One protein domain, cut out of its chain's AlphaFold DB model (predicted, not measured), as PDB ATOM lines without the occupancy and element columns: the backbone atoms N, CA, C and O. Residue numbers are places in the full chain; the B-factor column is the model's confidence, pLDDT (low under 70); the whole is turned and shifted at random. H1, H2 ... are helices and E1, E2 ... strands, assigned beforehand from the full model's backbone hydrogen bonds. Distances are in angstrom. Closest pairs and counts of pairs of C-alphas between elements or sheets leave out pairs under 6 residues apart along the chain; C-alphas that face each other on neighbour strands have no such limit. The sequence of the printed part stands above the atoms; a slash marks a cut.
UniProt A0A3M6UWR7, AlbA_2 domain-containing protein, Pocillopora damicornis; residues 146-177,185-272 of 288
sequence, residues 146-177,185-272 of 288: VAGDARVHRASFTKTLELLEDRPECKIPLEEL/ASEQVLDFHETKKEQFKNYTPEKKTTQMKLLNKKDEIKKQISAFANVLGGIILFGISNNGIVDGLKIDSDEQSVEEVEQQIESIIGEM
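AT A GLANCE: This is residues 146 to 177 and 185 to 272 of the 288 residues of the protein "AlbA_2 domain-containing protein" of Pocillopora damicornis (UniProt A0A3M6UWR7). A small parallel sheet of two strands, E2 and E3, has H3 over one face, and H2 and H4 run side by side beyond the start of H3. E1 lies by H3, and H1 is set off at one end of the domain; long stretches with no named element make up much of the rest. The printed part has 120 residues with four named helices and three named strands, in the order E1 H1 E2 H2 H3 E3 H4; the class is mostly helix, though under half of the residues are in named elements. It is compact, with a radius of gyration of the C-alphas of 15.6 A and spans of 44 by 32 by 28 A.

IN THESE COORDINATES: E1, residues 152 to 154, begins at C-alpha 152 (18.289, -44.520, -32.867). H1, residues 157 to 165, is 12.5 A long. E2, residues 198 to 201, is 10.0 A long. H2 spans residues 210 to 216. H3, residues 218 to 229, is 16.1 A long and begins at C-alpha 218 (19.504, -30.812, -38.617). E3 spans residues 235 to 238. H4, residues 255 to 270, is the longest at 22.1 A and ends at C-alpha 270 (8.664, -26.434, -35.882).

HOW THE PARTS SIT: E2 and E3 are parallel neighbours, their directions 20 degrees apart, with N 199 and O 235 at 3.0 A and N 201 and O 237 at 2.8 A, within hydrogen-bond range. E2, H2, H3 and E3 form a strand-helix-strand unit, two parallel neighbour strands with helices between, and its crossover is right-handed. The closest C-alphas of H3 and E3, those of Gln 224 and Ile 236, are 7.5 A apart; H3 and E2 are near each other, with 6 pairs of C-alphas within 10 A. The closest C-alphas of E1 and H3 are those of Val 152 and Ala 227, at 6.2 A. E1 pairs with no named strand; residues 146 to 147 pair antiparallel with its residues 152 to 153. H3, with residues 218 to 222 alone, touches residues 268 to 269 of H4; Lys 218 and Ile 268 have the closest C-alphas, 6.8 A apart. Their lines are only just about perpendicular, at 70.4 degrees. H4, with residues 260 to 264 alone, touches H2 at a shallow tilt of 15 degrees, the same way; the closest C-alphas are those of Gln 211 and Val 261, at 6.9 A. H2 and H3 meet only through their link. H1 touches no helix. In H1, H2, H3 and H4 every O i to N i+4 pair is within hydrogen-bond range.

THE WHOLE: The C-alphas of Thr 158 and Asp 254, the two farthest apart, are 46.8 A apart. Residues 178 to 184 are not printed, and C-alphas 177 and 185 are 22.0 A apart across this cut. The link from E3 to H4, 16 residues, is long. The mean pLDDT of the printed part is 85.1, and residues 204 to 215 are under 70.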
ATOM      1  N   VAL A 146      12.680 -44.664 -33.363       93.50
ATOM      2  CA  VAL A 146      12.526 -45.100 -31.973       93.50
ATOM      3  C   VAL A 146      13.899 -45.164 -31.312       93.50
ATOM      4  O   VAL A 146      14.886 -45.554 -31.950       93.50
ATOM      5  N   ALA A 147      13.977 -44.745 -30.051       93.19
ATOM      6  CA  ALA A 147      15.220 -44.803 -29.290       93.19
ATOM      7  C   ALA A 147      15.518 -46.250 -28.858       93.19
ATOM      8  O   ALA A 147      14.667 -46.934 -28.287       93.19
ATOM      9  N   GLY A 148      16.725 -46.727 -29.165       91.38
ATOM     10  CA  GLY A 148      17.311 -47.940 -28.593       91.38
ATOM     11  C   GLY A 148      18.303 -47.590 -27.485       91.38
ATOM     12  O   GLY A 148      18.458 -46.424 -27.145       91.38
ATOM     13  N   ASP A 149      18.999 -48.590 -26.938       89.94
ATOM     14  CA  ASP A 149      19.900 -48.371 -25.797       89.94
ATOM     15  C   ASP A 149      21.110 -47.489 -26.148       89.94
ATOM     16  O   ASP A 149      21.468 -46.608 -25.388       89.94
ATOM     17  N   ALA A 150      21.715 -47.664 -27.324       86.12
ATOM     18  CA  ALA A 150      22.922 -46.919 -27.721       86.12
ATOM     19  C   ALA A 150      22.789 -46.215 -29.079       86.12
ATOM     20  O   ALA A 150      23.758 -45.708 -29.640       86.12
ATOM     21  N   ARG A 151      21.607 -46.277 -29.701       88.12
ATOM     22  CA  ARG A 151      21.368 -45.651 -31.004       88.12
ATOM     23  C   ARG A 151      19.890 -45.498 -31.292       88.12
ATOM     24  O   ARG A 151      19.039 -46.184 -30.735       88.12
ATOM     25  N   VAL A 152      19.615 -44.667 -32.283       92.00
ATOM     26  CA  VAL A 152      18.289 -44.520 -32.867       92.00
ATOM     27  C   VAL A 152      18.078 -45.534 -33.982       92.00
ATOM     28  O   VAL A 152      18.939 -45.736 -34.841       92.00
ATOM     29  N   HIS A 153      16.896 -46.137 -33.986       91.88
ATOM     30  CA  HIS A 153      16.455 -47.081 -34.998       91.88
ATOM     31  C   HIS A 153      15.319 -46.472 -35.812       91.88
ATOM     32  O   HIS A 153      14.495 -45.727 -35.284       91.88
ATOM     33  N   ARG A 154      15.251 -46.792 -37.105       90.81
ATOM     34  CA  ARG A 154      14.027 -46.545 -37.874       90.81
ATOM     35  C   ARG A 154      12.949 -47.511 -37.375       90.81
ATOM     36  O   ARG A 154      13.262 -48.674 -37.125       90.81
ATOM     37  N   ALA A 155      11.717 -47.036 -37.232       89.62
ATOM     38  CA  ALA A 155      10.589 -47.897 -36.893       89.62
ATOM     39  C   ALA A 155      10.364 -48.939 -38.007       89.62
ATOM     40  O   ALA A 155      10.433 -48.601 -39.191       89.62
ATOM     41  N   SER A 156      10.108 -50.196 -37.628       86.56
ATOM     42  CA  SER A 156       9.634 -51.228 -38.563       86.56
ATOM     43  C   SER A 156       8.212 -50.914 -39.036       86.56
ATOM     44  O   SER A 156       7.572 -49.992 -38.516       86.56
ATOM     45  N   PHE A 157       7.695 -51.681 -39.999       84.19
ATOM     46  CA  PHE A 157       6.304 -51.552 -40.432       84.19
ATOM     47  C   PHE A 157       5.344 -51.759 -39.253       84.19
ATOM     48  O   PHE A 157       4.586 -50.854 -38.907       84.19
ATOM     49  N   THR A 158       5.476 -52.896 -38.563       86.19
ATOM     50  CA  THR A 158       4.657 -53.227 -37.387       86.19
ATOM     51  C   THR A 158       4.742 -52.133 -36.319       86.19
ATOM     52  O   THR A 158       3.719 -51.644 -35.845       86.19
ATOM     53  N   LYS A 159       5.955 -51.649 -36.004       88.88
ATOM     54  CA  LYS A 159       6.119 -50.580 -35.010       88.88
ATOM     55  C   LYS A 159       5.522 -49.249 -35.469       88.88
ATOM     56  O   LYS A 159       5.048 -48.474 -34.647       88.88
ATOM     57  N   THR A 160       5.559 -48.962 -36.766       89.12
ATOM     58  CA  THR A 160       4.932 -47.761 -37.324       89.12
ATOM     59  C   THR A 160       3.419 -47.808 -37.143       89.12
ATOM     60  O   THR A 160       2.854 -46.812 -36.707       89.12
ATOM     61  N   LEU A 161       2.778 -48.946 -37.421       87.88
ATOM     62  CA  LEU A 161       1.340 -49.102 -37.192       87.88
ATOM     63  C   LEU A 161       0.984 -48.915 -35.717       87.88
ATOM     64  O   LEU A 161       0.116 -48.103 -35.418       87.88
ATOM     65  N   GLU A 162       1.724 -49.553 -34.803       90.19
ATOM     66  CA  GLU A 162       1.524 -49.365 -33.359       90.19
ATOM     67  C   GLU A 162       1.579 -47.882 -32.954       90.19
ATOM     68  O   GLU A 162       0.749 -47.423 -32.180       90.19
ATOM     69  N   LEU A 163       2.554 -47.123 -33.474       89.06
ATOM     70  CA  LEU A 163       2.704 -45.696 -33.163       89.06
ATOM     71  C   LEU A 163       1.583 -44.831 -33.749       89.06
ATOM     72  O   LEU A 163       1.272 -43.786 -33.186       89.06
ATOM     73  N   LEU A 164       1.014 -45.226 -34.888       87.25
ATOM     74  CA  LEU A 164      -0.083 -44.502 -35.535       87.25
ATOM     75  C   LEU A 164      -1.445 -44.809 -34.901       87.25
ATOM     76  O   LEU A 164      -2.336 -43.965 -34.952       87.25
ATOM     77  N   GLU A 165      -1.608 -46.001 -34.326       88.56
ATOM     78  CA  GLU A 165      -2.805 -46.398 -33.576       88.56
ATOM     79  C   GLU A 165      -2.824 -45.829 -32.149       88.56
ATOM     80  O   GLU A 165      -3.896 -45.655 -31.561       88.56
ATOM     81  N   ASP A 166      -1.649 -45.537 -31.590       85.94
ATOM     82  CA  ASP A 166      -1.499 -44.977 -30.252       85.94
ATOM     83  C   ASP A 166      -2.062 -43.550 -30.149       85.94
ATOM     84  O   ASP A 166      -2.097 -42.774 -31.110       85.94
ATOM     85  N   ARG A 167      -2.505 -43.176 -28.946       79.56
ATOM     86  CA  ARG A 167      -3.014 -41.822 -28.721       79.56
ATOM     87  C   ARG A 167      -1.852 -40.834 -28.691       79.56
ATOM     88  O   ARG A 167      -0.867 -41.077 -27.993       79.56
ATOM     89  N   PRO A 168      -1.964 -39.691 -29.387       76.25
ATOM     90  CA  PRO A 168      -0.923 -38.681 -29.379       76.25
ATOM     91  C   PRO A 168      -0.992 -37.887 -28.070       76.25
ATOM     92  O   PRO A 168      -1.534 -36.785 -28.020       76.25
ATOM     93  N   GLU A 169      -0.449 -38.460 -27.002       79.94
ATOM     94  CA  GLU A 169      -0.373 -37.851 -25.677       79.94
ATOM     95  C   GLU A 169       1.058 -37.891 -25.138       79.94
ATOM     96  O   GLU A 169       1.824 -38.822 -25.395       79.94
ATOM     97  N   CYS A 170       1.444 -36.844 -24.408       80.69
ATOM     98  CA  CYS A 170       2.710 -36.831 -23.690       80.69
ATOM     99  C   CYS A 170       2.590 -37.765 -22.482       80.69
ATOM    100  O   CYS A 170       1.856 -37.478 -21.541       80.69
ATOM    101  N   LYS A 171       3.282 -38.905 -22.536       83.12
ATOM    102  CA  LYS A 171       3.190 -39.941 -21.497       83.12
ATOM    103  C   LYS A 171       4.046 -39.646 -20.269       83.12
ATOM    104  O   LYS A 171       3.754 -40.172 -19.203       83.12
ATOM    105  N   ILE A 172       5.119 -38.873 -20.440       86.62
ATOM    106  CA  ILE A 172       6.126 -38.601 -19.409       86.62
ATOM    107  C   ILE A 172       6.443 -37.098 -19.433       86.62
ATOM    108  O   ILE A 172       6.945 -36.620 -20.454       86.62
ATOM    109  N   PRO A 173       6.155 -36.365 -18.343       87.75
ATOM    110  CA  PRO A 173       6.556 -34.970 -18.167       87.75
ATOM    111  C   PRO A 173       8.079 -34.786 -18.139       87.75
ATOM    112  O   PRO A 173       8.827 -35.721 -17.847       87.75
ATOM    113  N   LEU A 174       8.552 -33.560 -18.386       89.19
ATOM    114  CA  LEU A 174       9.987 -33.244 -18.373       89.19
ATOM    115  C   LEU A 174      10.626 -33.470 -16.994       89.19
ATOM    116  O   LEU A 174      11.791 -33.848 -16.916       89.19
ATOM    117  N   GLU A 175       9.864 -33.284 -15.918       88.38
ATOM    118  CA  GLU A 175      10.307 -33.445 -14.529       88.38
ATOM    119  C   GLU A 175      10.561 -34.912 -14.148       88.38
ATOM    120  O   GLU A 175      11.280 -35.187 -13.190       88.38
ATOM    121  N   GLU A 176       9.977 -35.855 -14.891       89.88
ATOM    122  CA  GLU A 176      10.151 -37.298 -14.696       89.88
ATOM    123  C   GLU A 176      11.294 -37.881 -15.549       89.88
ATOM    124  O   GLU A 176      11.543 -39.096 -15.537       89.88
ATOM    125  N   LEU A 177      12.000 -37.036 -16.310       89.50
ATOM    126  CA  LEU A 177      13.193 -37.452 -17.039       89.50
ATOM    127  C   LEU A 177      14.360 -37.736 -16.077       89.50
ATOM    128  O   LEU A 177      14.405 -37.203 -14.966       89.50
ATOM    129  N   ALA A 185      32.723 -31.083 -16.563       89.62
ATOM    130  CA  ALA A 185      34.080 -30.597 -16.785       89.62
ATOM    131  C   ALA A 185      34.578 -31.011 -18.179       89.62
ATOM    132  O   ALA A 185      34.374 -32.142 -18.615       89.62
ATOM    133  N   SER A 186      35.256 -30.099 -18.878       89.12
ATOM    134  CA  SER A 186      35.883 -30.399 -20.173       89.12
ATOM    135  C   SER A 186      36.891 -31.543 -20.037       89.12
ATOM    136  O   SER A 186      37.630 -31.600 -19.058       89.12
ATOM    137  N   GLU A 187      36.936 -32.425 -21.038       89.50
ATOM    138  CA  GLU A 187      37.785 -33.628 -21.102       89.50
ATOM    139  C   GLU A 187      37.489 -34.685 -20.016       89.50
ATOM    140  O   GLU A 187      38.181 -35.702 -19.927       89.50
ATOM    141  N   GLN A 188      36.437 -34.497 -19.213       92.44
ATOM    142  CA  GLN A 188      35.981 -35.497 -18.255       92.44
ATOM    143  C   GLN A 188      35.359 -36.697 -18.978       92.44
ATOM    144  O   GLN A 188      34.608 -36.539 -19.943       92.44
ATOM    145  N   VAL A 189      35.629 -37.898 -18.462       92.69
ATOM    146  CA  VAL A 189      34.897 -39.119 -18.818       92.69
ATOM    147  C   VAL A 189      33.696 -39.249 -17.885       92.69
ATOM    148  O   VAL A 189      33.864 -39.258 -16.664       92.69
ATOM    149  N   LEU A 190      32.496 -39.333 -18.453       91.44
ATOM    150  CA  LEU A 190      31.270 -39.562 -17.694       91.44
ATOM    151  C   LEU A 190      31.258 -40.955 -17.060       91.44
ATOM    152  O   LEU A 190      31.772 -41.921 -17.622       91.44
ATOM    153  N   ASP A 191      30.622 -41.059 -15.899       89.69
ATOM    154  CA  ASP A 191      30.390 -42.309 -15.172       89.69
ATOM    155  C   ASP A 191      29.088 -43.021 -15.588       89.69
ATOM    156  O   ASP A 191      28.795 -44.118 -15.110       89.69
ATOM    157  N   PHE A 192      28.334 -42.435 -16.522       89.56
ATOM    158  CA  PHE A 192      27.143 -43.018 -17.133       89.56
ATOM    159  C   PHE A 192      27.288 -43.162 -18.654       89.56
ATOM    160  O   PHE A 192      28.171 -42.583 -19.287       89.56
ATOM    161  N   HIS A 193      26.420 -43.983 -19.244       89.88
ATOM    162  CA  HIS A 193      26.439 -44.346 -20.660       89.88
ATOM    163  C   HIS A 193      25.094 -44.039 -21.325       89.88
ATOM    164  O   HIS A 193      24.109 -43.764 -20.643       89.88
ATOM    165  N   GLU A 194      25.062 -44.081 -22.660       91.88
ATOM    166  CA  GLU A 194      23.820 -43.933 -23.422       91.88
ATOM    167  C   GLU A 194      22.796 -45.006 -23.025       91.88
ATOM    168  O   GLU A 194      23.145 -46.170 -22.811       91.88
ATOM    169  N   THR A 195      21.526 -44.613 -22.964       91.44
ATOM    170  CA  THR A 195      20.393 -45.519 -22.764       91.44
ATOM    171  C   THR A 195      19.247 -45.172 -23.726       91.44
ATOM    172  O   THR A 195      19.321 -44.244 -24.535       91.44
ATOM    173  N   LYS A 196      18.114 -45.875 -23.598       91.50
ATOM    174  CA  LYS A 196      16.851 -45.515 -24.268       91.50
ATOM    175  C   LYS A 196      16.318 -44.128 -23.908       91.50
ATOM    176  O   LYS A 196      15.386 -43.686 -24.574       91.50
ATOM    177  N   LYS A 197      16.847 -43.484 -22.863       92.31
ATOM    178  CA  LYS A 197      16.462 -42.143 -22.404       92.31
ATOM    179  C   LYS A 197      17.591 -41.117 -22.484       92.31
ATOM    180  O   LYS A 197      17.285 -39.934 -22.453       92.31
ATOM    181  N   GLU A 198      18.851 -41.514 -22.648       93.00
ATOM    182  CA  GLU A 198      19.990 -40.595 -22.772       93.00
ATOM    183  C   GLU A 198      20.826 -40.938 -24.006       93.00
ATOM    184  O   GLU A 198      21.243 -42.077 -24.191       93.00
ATOM    185  N   GLN A 199      21.099 -39.955 -24.861       92.75
ATOM    186  CA  GLN A 199      21.926 -40.145 -26.057       92.75
ATOM    187  C   GLN A 199      23.002 -39.062 -26.139       92.75
ATOM    188  O   GLN A 199      22.712 -37.870 -26.049       92.75
ATOM    189  N   PHE A 200      24.248 -39.479 -26.357       92.25
ATOM    190  CA  PHE A 200      25.421 -38.616 -26.461       92.25
ATOM    191  C   PHE A 200      25.656 -38.282 -27.921       92.25
ATOM    192  O   PHE A 200      25.697 -39.167 -28.780       92.25
ATOM    193  N   LYS A 201      25.781 -36.997 -28.240       89.62
ATOM    194  CA  LYS A 201      26.003 -36.568 -29.616       89.62
ATOM    195  C   LYS A 201      27.084 -35.510 -29.672       89.62
ATOM    196  O   LYS A 201      26.883 -34.342 -29.341       89.62
ATOM    197  N   ASN A 202      28.231 -35.918 -30.194       84.81
ATOM    198  CA  ASN A 202      29.301 -35.001 -30.513       84.81
ATOM    199  C   ASN A 202      29.216 -34.559 -31.979       84.81
ATOM    200  O   ASN A 202      29.584 -35.291 -32.896       84.81
ATOM    201  N   TYR A 203      28.741 -33.333 -32.194       72.31
ATOM    202  CA  TYR A 203      28.733 -32.691 -33.509       72.31
ATOM    203  C   TYR A 203      29.889 -31.704 -33.689       72.31
ATOM    204  O   TYR A 203      29.728 -30.725 -34.411       72.31
ATOM    205  N   THR A 204      31.039 -31.933 -33.053       57.72
ATOM    206  CA  THR A 204      32.243 -31.108 -33.226       57.72
ATOM    207  C   THR A 204      32.834 -31.294 -34.627       57.72
ATOM    208  O   THR A 204      33.097 -32.428 -35.032       57.72
ATOM    209  N   PRO A 205      33.108 -30.206 -35.378       53.34
ATOM    210  CA  PRO A 205      34.130 -30.266 -36.411       53.34
ATOM    211  C   PRO A 205      35.119 -29.098 -36.309       53.34
ATOM    212  O   PRO A 205      34.849 -28.028 -35.755       53.34
ATOM    213  N   GLU A 206      36.274 -29.318 -36.920       49.62
ATOM    214  CA  GLU A 206      37.354 -28.361 -37.118       49.62
ATOM    215  C   GLU A 206      36.819 -27.006 -37.654       49.62
ATOM    216  O   GLU A 206      36.415 -26.879 -38.807       49.62
ATOM    217  N   LYS A 207      36.857 -25.953 -36.821       48.19
ATOM    218  CA  LYS A 207      36.924 -24.528 -37.234       48.19
ATOM    219  C   LYS A 207      35.660 -23.781 -37.738       48.19
ATOM    220  O   LYS A 207      35.824 -22.835 -38.506       48.19
ATOM    221  N   LYS A 208      34.419 -24.075 -37.317       49.59
ATOM    222  CA  LYS A 208      33.250 -23.193 -37.630       49.59
ATOM    223  C   LYS A 208      32.414 -22.792 -36.402       49.59
ATOM    224  O   LYS A 208      32.518 -23.438 -35.362       49.59
ATOM    225  N   THR A 209      31.630 -21.714 -36.524       56.44
ATOM    226  CA  THR A 209      30.700 -21.175 -35.504       56.44
ATOM    227  C   THR A 209      29.548 -22.146 -35.207       56.44
ATOM    228  O   THR A 209      29.241 -23.023 -36.017       56.44
ATOM    229  N   THR A 210      28.923 -22.026 -34.034       56.94
ATOM    230  CA  THR A 210      27.986 -23.026 -33.478       56.94
ATOM    231  C   THR A 210      26.651 -23.129 -34.222       56.94
ATOM    232  O   THR A 210      26.191 -24.241 -34.480       56.94
ATOM    233  N   GLN A 211      26.128 -22.018 -34.739       55.28
ATOM    234  CA  GLN A 211      24.941 -21.980 -35.604       55.28
ATOM    235  C   GLN A 211      25.089 -22.811 -36.897       55.28
ATOM    236  O   GLN A 211      24.213 -23.591 -37.271       55.28
ATOM    237  N   MET A 212      26.244 -22.730 -37.566       53.72
ATOM    238  CA  MET A 212      26.510 -23.528 -38.770       53.72
ATOM    239  C   MET A 212      26.653 -25.031 -38.473       53.72
ATOM    240  O   MET A 212      26.517 -25.845 -39.386       53.72
ATOM    241  N   LYS A 213      26.919 -25.443 -37.224       63.19
ATOM    242  CA  LYS A 213      27.062 -26.866 -36.853       63.19
ATOM    243  C   LYS A 213      25.709 -27.557 -36.712       63.19
ATOM    244  O   LYS A 213      25.527 -28.631 -37.283       63.19
ATOM    245  N   LEU A 214      24.770 -26.926 -36.003       64.44
ATOM    246  CA  LEU A 214      23.418 -27.450 -35.783       64.44
ATOM    247  C   LEU A 214      22.636 -27.523 -37.097       64.44
ATOM    248  O   LEU A 214      22.046 -28.560 -37.403       64.44
ATOM    249  N   LEU A 215      22.726 -26.486 -37.939       64.69
ATOM    250  CA  LEU A 215      22.060 -26.473 -39.244       64.69
ATOM    251  C   LEU A 215      22.551 -27.608 -40.163       64.69
ATOM    252  O   LEU A 215      21.745 -28.286 -40.796       64.69
ATOM    253  N   ASN A 216      23.860 -27.884 -40.173       71.56
ATOM    254  CA  ASN A 216      24.448 -28.975 -40.961       71.56
ATOM    255  C   ASN A 216      24.101 -30.379 -40.430       71.56
ATOM    256  O   ASN A 216      24.294 -31.370 -41.137       71.56
ATOM    257  N   LYS A 217      23.615 -30.486 -39.189       83.00
ATOM    258  CA  LYS A 217      23.230 -31.750 -38.540       83.00
ATOM    259  C   LYS A 217      21.737 -31.838 -38.237       83.00
ATOM    260  O   LYS A 217      21.301 -32.781 -37.582       83.00
ATOM    261  N   LYS A 218      20.950 -30.920 -38.794       87.75
ATOM    262  CA  LYS A 218      19.504 -30.812 -38.617       87.75
ATOM    263  C   LYS A 218      18.764 -32.128 -38.827       87.75
ATOM    264  O   LYS A 218      17.935 -32.486 -38.000       87.75
ATOM    265  N   ASP A 219      19.093 -32.878 -39.874       88.25
ATOM    266  CA  ASP A 219      18.448 -34.170 -40.131       88.25
ATOM    267  C   ASP A 219      18.768 -35.215 -39.056       88.25
ATOM    268  O   ASP A 219      17.894 -35.994 -38.690       88.25
ATOM    269  N   GLU A 220      19.988 -35.230 -38.514       88.94
ATOM    270  CA  GLU A 220      20.342 -36.130 -37.410       88.94
ATOM    271  C   GLU A 220      19.631 -35.725 -36.118       88.94
ATOM    272  O   GLU A 220      19.108 -36.588 -35.419       88.94
ATOM    273  N   ILE A 221      19.525 -34.424 -35.843       91.38
ATOM    274  CA  ILE A 221      18.784 -33.905 -34.689       91.38
ATOM    275  C   ILE A 221      17.302 -34.279 -34.801       91.38
ATOM    276  O   ILE A 221      16.747 -34.843 -33.864       91.38
ATOM    277  N   LYS A 222      16.674 -34.079 -35.969       93.88
ATOM    278  CA  LYS A 222      15.280 -34.491 -36.221       93.88
ATOM    279  C   LYS A 222      15.067 -35.986 -35.978       93.88
ATOM    280  O   LYS A 222      14.030 -36.366 -35.438       93.88
ATOM    281  N   LYS A 223      16.035 -36.838 -36.343       93.44
ATOM    282  CA  LYS A 223      15.971 -38.281 -36.052       93.44
ATOM    283  C   LYS A 223      15.992 -38.556 -34.553       93.44
ATOM    284  O   LYS A 223      15.185 -39.356 -34.099       93.44
ATOM    285  N   GLN A 224      16.886 -37.907 -33.802       93.81
ATOM    286  CA  GLN A 224      16.971 -38.070 -32.344       93.81
ATOM    287  C   GLN A 224      15.689 -37.596 -31.653       93.81
ATOM    288  O   GLN A 224      15.109 -38.332 -30.861       93.81
ATOM    289  N   ILE A 225      15.199 -36.409 -32.022       94.56
ATOM    290  CA  ILE A 225      13.952 -35.857 -31.484       94.56
ATOM    291  C   ILE A 225      12.780 -36.796 -31.799       94.56
ATOM    292  O   ILE A 225      12.028 -37.154 -30.898       94.56
ATOM    293  N   SER A 226      12.646 -37.256 -33.051       94.06
ATOM    294  CA  SER A 226      11.601 -38.219 -33.423       94.06
ATOM    295  C   SER A 226      11.707 -39.511 -32.614       94.06
ATOM    296  O   SER A 226      10.686 -40.041 -32.195       94.06
ATOM    297  N   ALA A 227      12.924 -40.006 -32.384       94.50
ATOM    298  CA  ALA A 227      13.158 -41.242 -31.656       94.50
ATOM    299  C   ALA A 227      12.659 -41.193 -30.216       94.50
ATOM    300  O   ALA A 227      12.032 -42.152 -29.777       94.50
ATOM    301  N   PHE A 228      12.922 -40.089 -29.513       94.00
ATOM    302  CA  PHE A 228      12.472 -39.893 -28.137       94.00
ATOM    303  C   PHE A 228      10.989 -39.537 -28.046       94.00
ATOM    304  O   PHE A 228      10.290 -40.065 -27.183       94.00
ATOM    305  N   ALA A 229      10.487 -38.702 -28.960       91.81
ATOM    306  CA  ALA A 229       9.085 -38.295 -28.967       91.81
ATOM    307  C   ALA A 229       8.118 -39.458 -29.248       91.81
ATOM    308  O   ALA A 229       6.991 -39.443 -28.769       91.81
ATOM    309  N   ASN A 230       8.563 -40.478 -29.988       91.12
ATOM    310  CA  ASN A 230       7.766 -41.670 -30.287       91.12
ATOM    311  C   ASN A 230       7.805 -42.738 -29.174       91.12
ATOM    312  O   ASN A 230       7.222 -43.808 -29.340       91.12
ATOM    313  N   VAL A 231       8.540 -42.515 -28.078       86.69
ATOM    314  CA  VAL A 231       8.684 -43.492 -26.984       86.69
ATOM    315  C   VAL A 231       8.389 -42.847 -25.626       86.69
ATOM    316  O   VAL A 231       7.285 -42.367 -25.400       86.69
ATOM    317  N   LEU A 232       9.336 -42.879 -24.692       87.31
ATOM    318  CA  LEU A 232       9.195 -42.442 -23.303       87.31
ATOM    319  C   LEU A 232       9.815 -41.056 -23.051       87.31
ATOM    320  O   LEU A 232      10.126 -40.726 -21.909       87.31
ATOM    321  N   GLY A 233      10.058 -40.277 -24.108       91.44
ATOM    322  CA  GLY A 233      10.898 -39.088 -24.020       91.44
ATOM    323  C   GLY A 233      12.364 -39.436 -23.755       91.44
ATOM    324  O   GLY A 233      12.765 -40.604 -23.736       91.44
ATOM    325  N   GLY A 234      13.182 -38.403 -23.586       93.75
ATOM    326  CA  GLY A 234      14.599 -38.562 -23.309       93.75
ATOM    327  C   GLY A 234      15.383 -37.271 -23.469       93.75
ATOM    328  O   GLY A 234      14.831 -36.202 -23.727       93.75
ATOM    329  N   ILE A 235      16.689 -37.406 -23.307       93.62
ATOM    330  CA  ILE A 235      17.659 -36.336 -23.196       93.62
ATOM    331  C   ILE A 235      18.730 -36.545 -24.263       93.62
ATOM    332  O   ILE A 235      19.328 -37.618 -24.387       93.62
ATOM    333  N   ILE A 236      18.990 -35.490 -25.032       93.19
ATOM    334  CA  ILE A 236      20.081 -35.446 -26.004       93.19
ATOM    335  C   ILE A 236      21.185 -34.575 -25.413       93.19
ATOM    336  O   ILE A 236      21.010 -33.368 -25.261       93.19
ATOM    337  N   LEU A 237      22.328 -35.181 -25.112       91.69
ATOM    338  CA  LEU A 237      23.507 -34.481 -24.616       91.69
ATOM    339  C   LEU A 237      24.418 -34.106 -25.785       91.69
ATOM    340  O   LEU A 237      25.087 -34.954 -26.383       91.69
ATOM    341  N   PHE A 238      24.430 -32.819 -26.121       89.56
ATOM    342  CA  PHE A 238      25.273 -32.274 -27.177       89.56
ATOM    343  C   PHE A 238      26.693 -31.991 -26.669       89.56
ATOM    344  O   PHE A 238      26.879 -31.428 -25.598       89.56
ATOM    345  N   GLY A 239      27.706 -32.344 -27.464       88.00
ATOM    346  CA  GLY A 239      29.116 -32.108 -27.116       88.00
ATOM    347  C   GLY A 239      29.758 -33.224 -26.297       88.00
ATOM    348  O   GLY A 239      30.804 -33.016 -25.695       88.00
ATOM    349  N   ILE A 240      29.153 -34.413 -26.281       89.44
ATOM    350  CA  ILE A 240      29.694 -35.591 -25.596       89.44
ATOM    351  C   ILE A 240      29.989 -36.663 -26.637       89.44
ATOM    352  O   ILE A 240      29.130 -37.007 -27.454       89.44
ATOM    353  N   SER A 241      31.232 -37.142 -26.664       88.62
ATOM    354  CA  SER A 241      31.664 -38.193 -27.586       88.62
ATOM    355  C   SER A 241      31.006 -39.537 -27.261       88.62
ATOM    356  O   SER A 241      30.546 -39.776 -26.146       88.62
ATOM    357  N   ASN A 242      31.033 -40.468 -28.216       85.81
ATOM    358  CA  ASN A 242      30.518 -41.829 -28.007       85.81
ATOM    359  C   ASN A 242      31.280 -42.601 -26.912       85.81
ATOM    360  O   ASN A 242      30.793 -43.615 -26.429       85.81
ATOM    361  N   ASN A 243      32.471 -42.131 -26.526       87.38
ATOM    362  CA  ASN A 243      33.256 -42.698 -25.430       87.38
ATOM    363  C   ASN A 243      32.918 -42.048 -24.074       87.38
ATOM    364  O   ASN A 243      33.632 -42.280 -23.103       87.38
ATOM    365  N   GLY A 244      31.891 -41.192 -24.014       88.81
ATOM    366  CA  GLY A 244      31.510 -40.461 -22.805       88.81
ATOM    367  C   GLY A 244      32.469 -39.328 -22.435       88.81
ATOM    368  O   GLY A 244      32.456 -38.886 -21.295       88.81
ATOM    369  N   ILE A 245      33.320 -38.867 -23.358       91.62
ATOM    370  CA  ILE A 245      34.224 -37.728 -23.115       91.62
ATOM    371  C   ILE A 245      33.481 -36.425 -23.407       91.62
ATOM    372  O   ILE A 245      32.902 -36.286 -24.489       91.62
ATOM    373  N   VAL A 246      33.515 -35.489 -22.460       91.25
ATOM    374  CA  VAL A 246      32.927 -34.151 -22.582       91.25
ATOM    375  C   VAL A 246      33.850 -33.247 -23.404       91.25
ATOM    376  O   VAL A 246      34.875 -32.781 -22.915       91.25
ATOM    377  N   ASP A 247      33.460 -32.960 -24.642       87.50
ATOM    378  CA  ASP A 247      34.152 -32.004 -25.519       87.50
ATOM    379  C   ASP A 247      33.492 -30.611 -25.483       87.50
ATOM    380  O   ASP A 247      34.126 -29.591 -25.761       87.50
ATOM    381  N   GLY A 248      32.201 -30.574 -25.134       82.69
ATOM    382  CA  GLY A 248      31.366 -29.380 -25.116       82.69
ATOM    383  C   GLY A 248      31.059 -28.822 -26.510       82.69
ATOM    384  O   GLY A 248      31.544 -29.285 -27.545       82.69
ATOM    385  N   LEU A 249      30.228 -27.780 -26.550       78.94
ATOM    386  CA  LEU A 249      30.123 -26.892 -27.706       78.94
ATOM    387  C   LEU A 249      30.584 -25.501 -27.292       78.94
ATOM    388  O   LEU A 249      30.085 -24.936 -26.328       78.94
ATOM    389  N   LYS A 250      31.512 -24.924 -28.062       76.56
ATOM    390  CA  LYS A 250      31.902 -23.521 -27.890       76.56
ATOM    391  C   LYS A 250      30.706 -22.624 -28.182       76.56
ATOM    392  O   LYS A 250      30.328 -22.482 -29.343       76.56
ATOM    393  N   ILE A 251      30.124 -22.055 -27.145       75.56
ATOM    394  CA  ILE A 251      29.075 -21.046 -27.212       75.56
ATOM    395  C   ILE A 251      29.664 -19.826 -26.512       75.56
ATOM    396  O   ILE A 251      30.288 -19.971 -25.458       75.56
ATOM    397  N   ASP A 252      29.563 -18.662 -27.145       77.94
ATOM    398  CA  ASP A 252      29.973 -17.426 -26.493       77.94
ATOM    399  C   ASP A 252      29.022 -17.200 -25.305       77.94
ATOM    400  O   ASP A 252      27.829 -17.477 -25.393       77.94
ATOM    401  N   SER A 253      29.549 -16.806 -24.144       73.56
ATOM    402  CA  SER A 253      28.787 -16.792 -22.883       73.56
ATOM    403  C   SER A 253      27.805 -15.616 -22.771       73.56
ATOM    404  O   SER A 253      27.502 -15.166 -21.667       73.56
ATOM    405  N   ASP A 254      27.385 -15.056 -23.900       83.88
ATOM    406  CA  ASP A 254      26.404 -13.988 -23.990       83.88
ATOM    407  C   ASP A 254      24.990 -14.554 -24.202       83.88
ATOM    408  O   ASP A 254      24.799 -15.611 -24.805       83.88
ATOM    409  N   GLU A 255      23.988 -13.835 -23.693       83.56
ATOM    410  CA  GLU A 255      22.579 -14.249 -23.766       83.56
ATOM    411  C   GLU A 255      22.106 -14.462 -25.213       83.56
ATOM    412  O   GLU A 255      21.334 -15.382 -25.475       83.56
ATOM    413  N   GLN A 256      22.621 -13.672 -26.160       85.12
ATOM    414  CA  GLN A 256      22.252 -13.747 -27.571       85.12
ATOM    415  C   GLN A 256      22.686 -15.085 -28.192       85.12
ATOM    416  O   GLN A 256      21.894 -15.739 -28.866       85.12
ATOM    417  N   SER A 257      23.910 -15.540 -27.925       81.06
ATOM    418  CA  SER A 257      24.421 -16.828 -28.412       81.06
ATOM    419  C   SER A 257      23.646 -18.032 -27.863       81.06
ATOM    420  O   SER A 257      23.440 -19.019 -28.578       81.06
ATOM    421  N   VAL A 258      23.203 -17.962 -26.605       84.00
ATOM    422  CA  VAL A 258      22.352 -18.983 -25.975       84.00
ATOM    423  C   VAL A 258      20.968 -18.997 -26.630       84.00
ATOM    424  O   VAL A 258      20.514 -20.050 -27.087       84.00
ATOM    425  N   GLU A 259      20.335 -17.828 -26.757       87.25
ATOM    426  CA  GLU A 259      19.022 -17.673 -27.389       87.25
ATOM    427  C   GLU A 259      19.033 -18.161 -28.848       87.25
ATOM    428  O   GLU A 259      18.116 -18.853 -29.293       87.25
ATOM    429  N   GLU A 260      20.107 -17.896 -29.593       85.12
ATOM    430  CA  GLU A 260      20.262 -18.362 -30.973       85.12
ATOM    431  C   GLU A 260      20.261 -19.890 -31.105       85.12
ATOM    432  O   GLU A 260      19.770 -20.424 -32.108       85.12
ATOM    433  N   VAL A 261      20.830 -20.610 -30.132       84.44
ATOM    434  CA  VAL A 261      20.799 -22.080 -30.107       84.44
ATOM    435  C   VAL A 261      19.383 -22.566 -29.816       84.44
ATOM    436  O   VAL A 261      18.896 -23.465 -30.507       84.44
ATOM    437  N   GLU A 262      18.697 -21.953 -28.853       89.25
ATOM    438  CA  GLU A 262      17.309 -22.293 -28.539       89.25
ATOM    439  C   GLU A 262      16.380 -22.077 -29.740       89.25
ATOM    440  O   GLU A 262      15.649 -22.996 -30.118       89.25
ATOM    441  N   GLN A 263      16.462 -20.915 -30.396       89.75
ATOM    442  CA  GLN A 263      15.666 -20.582 -31.583       89.75
ATOM    443  C   GLN A 263      15.921 -21.557 -32.742       89.75
ATOM    444  O   GLN A 263      15.015 -21.884 -33.513       89.75
ATOM    445  N   GLN A 264      17.147 -22.071 -32.880       88.00
ATOM    446  CA  GLN A 264      17.455 -23.092 -33.881       88.00
ATOM    447  C   GLN A 264      16.797 -24.429 -33.558       88.00
ATOM    448  O   GLN A 264      16.236 -25.050 -34.459       88.00
ATOM    449  N   ILE A 265      16.852 -24.880 -32.303       90.75
ATOM    450  CA  ILE A 265      16.166 -26.110 -31.890       90.75
ATOM    451  C   ILE A 265      14.654 -25.954 -32.071       90.75
ATOM    452  O   ILE A 265      14.019 -26.839 -32.649       90.75
ATOM    453  N   GLU A 266      14.097 -24.804 -31.698       93.00
ATOM    454  CA  GLU A 266      12.690 -24.474 -31.922       93.00
ATOM    455  C   GLU A 266      12.324 -24.518 -33.409       93.00
ATOM    456  O   GLU A 266      11.350 -25.165 -33.792       93.00
ATOM    457  N   SER A 267      13.144 -23.919 -34.277       93.06
ATOM    458  CA  SER A 267      12.962 -23.977 -35.729       93.06
ATOM    459  C   SER A 267      13.008 -25.416 -36.262       93.06
ATOM    460  O   SER A 267      12.195 -25.802 -37.107       93.06
ATOM    461  N   ILE A 268      13.934 -26.242 -35.763       93.00
ATOM    462  CA  ILE A 268      14.049 -27.653 -36.152       93.00
ATOM    463  C   ILE A 268      12.781 -28.421 -35.776       93.00
ATOM    464  O   ILE A 268      12.261 -29.161 -36.617       93.00
ATOM    465  N   ILE A 269      12.295 -28.232 -34.549       93.81
ATOM    466  CA  ILE A 269      11.064 -28.838 -34.038       93.81
ATOM    467  C   ILE A 269       9.858 -28.337 -34.842       93.81
ATOM    468  O   ILE A 269       9.044 -29.150 -35.271       93.81
ATOM    469  N   GLY A 270       9.766 -27.038 -35.127       93.38
ATOM    470  CA  GLY A 270       8.664 -26.434 -35.882       93.38
ATOM    471  C   GLY A 270       8.531 -26.941 -37.324       93.38
ATOM    472  O   GLY A 270       7.437 -26.954 -37.883       93.38
ATOM    473  N   GLU A 271       9.618 -27.418 -37.933       92.38
ATOM    474  CA  GLU A 271       9.587 -28.038 -39.263       92.38
ATOM    475  C   GLU A 271       9.171 -29.515 -39.270       92.38
ATOM    476  O   GLU A 271       8.902 -30.078 -40.339       92.38
ATOM    477  N   MET A 272       9.188 -30.181 -38.115       93.31
ATOM    478  CA  MET A 272       8.777 -31.578 -38.011       93.31
ATOM    479  C   MET A 272       7.251 -31.703 -38.120       93.31
ATOM    480  O   MET A 272       6.495 -30.755 -37.912       93.31
TER     481      MET A 272